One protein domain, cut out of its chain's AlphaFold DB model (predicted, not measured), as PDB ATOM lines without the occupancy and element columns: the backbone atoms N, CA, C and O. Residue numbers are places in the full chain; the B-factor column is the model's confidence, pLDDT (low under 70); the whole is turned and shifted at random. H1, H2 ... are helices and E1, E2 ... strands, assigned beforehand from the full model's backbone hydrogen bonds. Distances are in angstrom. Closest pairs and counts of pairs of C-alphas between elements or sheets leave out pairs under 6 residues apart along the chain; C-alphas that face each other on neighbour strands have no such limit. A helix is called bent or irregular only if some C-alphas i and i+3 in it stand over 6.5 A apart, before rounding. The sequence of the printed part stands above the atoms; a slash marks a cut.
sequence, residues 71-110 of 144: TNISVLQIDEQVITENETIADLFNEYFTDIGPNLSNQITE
ATOM      1  N   THR A  71     201.984 193.616 351.430       69.50
ATOM      2  CA  THR A  71     202.399 193.494 350.049       69.50
ATOM      3  C   THR A  71     203.841 193.055 350.129       69.50
ATOM      4  O   THR A  71     204.722 193.874 350.381       69.50
ATOM      5  N   ASN A  72     204.062 191.752 349.996       76.94
ATOM      6  CA  ASN A  72     205.401 191.257 349.739       76.94
ATOM      7  C   ASN A  72     205.820 191.794 348.373       76.94
ATOM      8  O   ASN A  72     205.045 191.736 347.413       76.94
ATOM      9  N   ILE A  73     207.022 192.356 348.308       83.88
ATOM     10  CA  ILE A  73     207.628 192.754 347.044       83.88
ATOM     11  C   ILE A  73     208.035 191.455 346.357       83.88
ATOM     12  O   ILE A  73     208.960 190.789 346.800       83.88
ATOM     13  N   SER A  74     207.289 191.059 345.329       86.75
ATOM     14  CA  SER A  74     207.539 189.822 344.579       86.75
ATOM     15  C   SER A  74     208.447 190.025 343.371       86.75
ATOM     16  O   SER A  74     208.866 189.055 342.752       86.75
ATOM     17  N   VAL A  75     208.664 191.281 342.976       91.00
ATOM     18  CA  VAL A  75     209.478 191.654 341.821       91.00
ATOM     19  C   VAL A  75     210.175 192.975 342.117       91.00
ATOM     20  O   VAL A  75     209.522 193.940 342.519       91.00
ATOM     21  N   LEU A  76     211.477 193.016 341.873       92.38
ATOM     22  CA  LEU A  76     212.298 194.217 341.857       92.38
ATOM     23  C   LEU A  76     212.883 194.374 340.451       92.38
ATOM     24  O   LEU A  76     213.438 193.423 339.906       92.38
ATOM     25  N   GLN A  77     212.734 195.553 339.854       91.94
ATOM     26  CA  GLN A  77     213.372 195.874 338.581       91.94
ATOM     27  C   GLN A  77     214.508 196.861 338.839       91.94
ATOM     28  O   GLN A  77     214.262 197.953 339.353       91.94
ATOM     29  N   ILE A  78     215.726 196.464 338.483       86.81
ATOM     30  CA  ILE A  78     216.916 197.315 338.514       86.81
ATOM     31  C   ILE A  78     217.424 197.381 337.079       86.81
ATOM     32  O   ILE A  78     217.717 196.349 336.477       86.81
ATOM     33  N   ASP A  79     217.460 198.586 336.514       86.31
ATOM     34  CA  ASP A  79     217.758 198.829 335.100       86.31
ATOM     35  C   ASP A  79     216.886 197.965 334.157       86.31
ATOM     36  O   ASP A  79     215.654 198.094 334.134       86.31
ATOM     37  N   GLU A  80     217.513 197.073 333.385       90.31
ATOM     38  CA  GLU A  80     216.861 196.124 332.471       90.31
ATOM     39  C   GLU A  80     216.666 194.723 333.084       90.31
ATOM     40  O   GLU A  80     216.132 193.828 332.428       90.31
ATOM     41  N   GLN A  81     217.078 194.508 334.338       89.38
ATOM     42  CA  GLN A  81     216.967 193.215 335.012       89.38
ATOM     43  C   GLN A  81     215.736 193.139 335.913       89.38
ATOM     44  O   GLN A  81     215.415 194.061 336.665       89.38
ATOM     45  N   VAL A  82     215.058 191.992 335.856       93.50
ATOM     46  CA  VAL A  82     213.883 191.677 336.670       93.50
ATOM     47  C   VAL A  82     214.251 190.575 337.653       93.50
ATOM     48  O   VAL A  82     214.591 189.465 337.251       93.50
ATOM     49  N   ILE A  83     214.153 190.886 338.939       93.25
ATOM     50  CA  ILE A  83     214.546 190.017 340.046       93.25
ATOM     51  C   ILE A  83     213.288 189.613 340.799       93.25
ATOM     52  O   ILE A  83     212.492 190.462 341.198       93.25
ATOM     53  N   THR A  84     213.092 188.311 340.979       93.44
ATOM     54  CA  THR A  84     211.886 187.745 341.602       93.44
ATOM     55  C   THR A  84     212.176 186.916 342.850       93.44
ATOM     56  O   THR A  84     211.250 186.497 343.544       93.44
ATOM     57  N   GLU A  85     213.451 186.678 343.154       93.69
ATOM     58  CA  GLU A  85     213.885 185.917 344.323       93.69
ATOM     59  C   GLU A  85     213.901 186.804 345.570       93.69
ATOM     60  O   GLU A  85     214.563 187.838 345.603       93.69
ATOM     61  N   ASN A  86     213.172 186.397 346.611       90.81
ATOM     62  CA  ASN A  86     212.970 187.224 347.804       90.81
ATOM     63  C   ASN A  86     214.267 187.525 348.574       90.81
ATOM     64  O   ASN A  86     214.394 188.623 349.107       90.81
ATOM     65  N   GLU A  87     215.195 186.564 348.659       93.38
ATOM     66  CA  GLU A  87     216.489 186.750 349.340       93.38
ATOM     67  C   GLU A  87     217.327 187.789 348.596       93.38
ATOM     68  O   GLU A  87     217.688 188.813 349.165       93.38
ATOM     69  N   THR A  88     217.476 187.610 347.284       93.00
ATOM     70  CA  THR A  88     218.159 188.549 346.389       93.00
ATOM     71  C   THR A  88     217.549 189.952 346.448       93.00
ATOM     72  O   THR A  88     218.269 190.945 346.507       93.00
ATOM     73  N   ILE A  89     216.213 190.063 346.481       93.50
ATOM     74  CA  ILE A  89     215.526 191.349 346.663       93.50
ATOM     75  C   ILE A  89     215.929 191.990 347.997       93.50
ATOM     76  O   ILE A  89     216.247 193.178 348.026       93.50
ATOM     77  N   ALA A  90     215.910 191.232 349.096       92.81
ATOM     78  CA  ALA A  90     216.254 191.745 350.419       92.81
ATOM     79  C   ALA A  90     217.714 192.216 350.498       92.81
ATOM     80  O   ALA A  90     217.967 193.297 351.032       92.81
ATOM     81  N   ASP A  91     218.640 191.453 349.920       95.12
ATOM     82  CA  ASP A  91     220.062 191.798 349.875       95.12
ATOM     83  C   ASP A  91     220.300 193.093 349.090       95.12
ATOM     84  O   ASP A  91     220.975 193.994 349.583       95.12
ATOM     85  N   LEU A  92     219.654 193.252 347.929       93.88
ATOM     86  CA  LEU A  92     219.748 194.472 347.118       93.88
ATOM     87  C   LEU A  92     219.153 195.697 347.813       93.88
ATOM     88  O   LEU A  92     219.677 196.804 347.698       93.88
ATOM     89  N   PHE A  93     218.057 195.516 348.554       92.81
ATOM     90  CA  PHE A  93     217.515 196.583 349.391       92.81
ATOM     91  C   PHE A  93     218.500 196.991 350.485       92.81
ATOM     92  O   PHE A  93     218.668 198.185 350.738       92.81
ATOM     93  N   ASN A  94     219.129 196.011 351.135       95.19
ATOM     94  CA  ASN A  94     220.118 196.274 352.166       95.19
ATOM     95  C   ASN A  94     221.311 197.043 351.587       95.19
ATOM     96  O   ASN A  94     221.598 198.129 352.079       95.19
ATOM     97  N   GLU A  95     221.913 196.540 350.508       95.25
ATOM     98  CA  GLU A  95     223.027 197.182 349.797       95.25
ATOM     99  C   GLU A  95     222.692 198.630 349.412       95.25
ATOM    100  O   GLU A  95     223.413 199.564 349.759       95.25
ATOM    101  N   TYR A  96     221.532 198.855 348.788       93.62
ATOM    102  CA  TYR A  96     221.114 200.197 348.393       93.62
ATOM    103  C   TYR A  96     221.055 201.167 349.582       93.62
ATOM    104  O   TYR A  96     221.580 202.282 349.512       93.62
ATOM    105  N   PHE A  97     220.408 200.768 350.680       95.06
ATOM    106  CA  PHE A  97     220.197 201.661 351.818       95.06
ATOM    107  C   PHE A  97     221.427 201.814 352.720       95.06
ATOM    108  O   PHE A  97     221.552 202.858 353.365       95.06
ATOM    109  N   THR A  98     222.342 200.841 352.759       96.50
ATOM    110  CA  THR A  98     223.629 200.999 353.454       96.50
ATOM    111  C   THR A  98     224.575 201.900 352.677       96.50
ATOM    112  O   THR A  98     225.267 202.726 353.279       96.50
ATOM    113  N   ASP A  99     224.560 201.802 351.349       95.88
ATOM    114  CA  ASP A  99     225.614 202.385 350.523       95.88
ATOM    115  C   ASP A  99     225.259 203.782 350.015       95.88
ATOM    116  O   ASP A  99     226.151 204.591 349.755       95.88
ATOM    117  N   ILE A 100     223.968 204.134 349.934       95.12
ATOM    118  CA  ILE A 100     223.541 205.461 349.467       95.12
ATOM    119  C   ILE A 100     224.136 206.605 350.300       95.12
ATOM    120  O   ILE A 100     224.494 207.643 349.745       95.12
ATOM    121  N   GLY A 101     224.287 206.424 351.615       94.19
ATOM    122  CA  GLY A 101     224.858 207.436 352.507       94.19
ATOM    123  C   GLY A 101     226.318 207.755 352.161       94.19
ATOM    124  O   GLY A 101     226.613 208.895 351.787       94.19
ATOM    125  N   PRO A 102     227.231 206.768 352.239       94.31
ATOM    126  CA  PRO A 102     228.619 206.930 351.814       94.31
ATOM    127  C   PRO A 102     228.756 207.397 350.359       94.31
ATOM    128  O   PRO A 102     229.522 208.321 350.091       94.31
ATOM    129  N   ASN A 103     227.980 206.828 349.431       94.50
ATOM    130  CA  ASN A 103     228.044 207.180 348.009       94.50
ATOM    131  C   ASN A 103     227.700 208.652 347.760       94.50
ATOM    132  O   ASN A 103     228.418 209.333 347.028       94.50
ATOM    133  N   LEU A 104     226.647 209.168 348.400       94.25
ATOM    134  CA  LEU A 104     226.296 210.586 348.315       94.25
ATOM    135  C   LEU A 104     227.331 211.467 349.014       94.25
ATOM    136  O   LEU A 104     227.696 212.510 348.480       94.25
ATOM    137  N   SER A 105     227.836 211.048 350.177       91.75
ATOM    138  CA  SER A 105     228.862 211.801 350.907       91.75
ATOM    139  C   SER A 105     230.139 211.972 350.080       91.75
ATOM    140  O   SER A 105     230.708 213.057 350.065       91.75
ATOM    141  N   ASN A 106     230.559 210.933 349.356       90.94
ATOM    142  CA  ASN A 106     231.751 210.964 348.506       90.94
ATOM    143  C   ASN A 106     231.591 211.868 347.270       90.94
ATOM    144  O   ASN A 106     232.585 212.299 346.691       90.94
ATOM    145  N   GLN A 107     230.356 212.163 346.852       93.19
ATOM    146  CA  GLN A 107     230.072 213.100 345.759       93.19
ATOM    147  C   GLN A 107     230.078 214.566 346.211       93.19
ATOM    148  O   GLN A 107     230.097 215.468 345.369       93.19
ATOM    149  N   ILE A 108     230.059 214.828 347.523       89.12
ATOM    150  CA  ILE A 108     230.180 216.184 348.057       89.12
ATOM    151  C   ILE A 108     231.631 216.624 347.872       89.12
ATOM    152  O   ILE A 108     232.546 216.078 348.481       89.12
ATOM    153  N   THR A 109     231.848 217.628 347.024       86.44
ATOM    154  CA  THR A 109     233.185 218.175 346.802       86.44
ATOM    155  C   THR A 109     233.703 218.853 348.066       86.44
ATOM    156  O   THR A 109     233.014 219.663 348.693       86.44
ATOM    157  N   GLU A 110     234.948 218.551 348.436       80.06
ATOM    158  CA  GLU A 110     235.617 219.274 349.509       80.06
ATOM    159  C   GLU A 110     235.799 220.733 349.089       80.06
ATOM    160  O   GLU A 110     236.463 221.060 348.102       80.06
TER     161      GLU A 110
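AT A GLANCE: This is residues 71 to 110 of the 144 residues of an uncharacterized protein of Paramuricea clavata (UniProt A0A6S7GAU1). One long helix, H1, has a small two-stranded hairpin at its first end, and together they make a lopsided V with a short arm of strands, E1 and E2, and a long arm of helix, the corner lying at Thr 84 and Glu 85. The hairpin lies near residues 86 to 93 of H1, while residues 94 to 110, of which 94 to 107 belong to H1, stand free and stick out; H1 makes most of the length. The printed part has 40 residues, with two named strands and one named helix in the order E1, E2, H1; the sheet has the order E1 - E2 and is antiparallel, and the class is mixed, helices and strands. The whole is only just loose, close to extended, with a radius of gyration of the C-alphas of 13.1 A, and its C-alphas span 41 by 19 by 16 A along their three main axes.

HOW THE PARTS SIT: The first element of the printed part is the strand E1, residues 76 to 78, and its antiparallel neighbour is E2, residues 81 to 83. The angle between their N-to-C directions is 155 degrees, and the two form a hairpin. C-alphas that face each other across the pair are those of Leu 76 and Ile 83, 5.1 A apart, those of Gln 77 and Val 82, 4.6 A apart, and those of Ile 78 and Gln 81, 5.4 A apart. N 76 and O 83 are within hydrogen-bond range at 2.8 A, and near the turn N 81 and O 78 are within it at 2.9 A. After E2 comes the helix H1, residues 86 to 107. The closest C-alphas of E1 and H1 are those of Leu 76 and Ile 89, 6.5 A apart, and the centres of these two elements are 13.5 A apart. The closest C-alphas of E2 and H1 are those of Ile 83 and Ile 89, 6.8 A apart, with the centres 16.5 A apart. Counted within 10 A, E1 has 8 pairs of C-alphas with H1 and E2 has 2, made by residues 86 to 93 of H1. In the backbone of H1, 16 of 18 pairs of O i and N i+4 are within hydrogen-bond range.

IN THESE COORDINATES: E1 runs from Leu 76 to Ile 78, beginning at C-alpha 76 at (212.298, 194.217, 341.857), and measures 6.5 A from first to last C-alpha. E2 runs from Gln 81 to Ile 83 and measures 6.4 A. H1 runs from Asn 86, with its C-alpha at (212.970, 187.224, 347.804), to Gln 107, with its C-alpha at (230.072, 213.100, 345.759), and measures 31.1 A. H1 has a kink of 36 degrees near residue 101. It is irregular, but only just: C-alphas 98 and 101 are 6.6 A apart.

THE WHOLE: The two C-alphas farthest apart are those of the first and last printed residues, Thr 71 and Glu 110, at 42.1 A. The printed part runs from residue 71 to residue 110 and has no cut. The link from E1 to E2 is tight, with 2 residues between them, and the link from E2 to H1 is tight as well, also with 2 residues. The mean pLDDT of the printed part is 91.0, with low confidence at one residue, Thr 71. By element, the mean pLDDT is 90 for E1, 92 for E2 and 94 for H1.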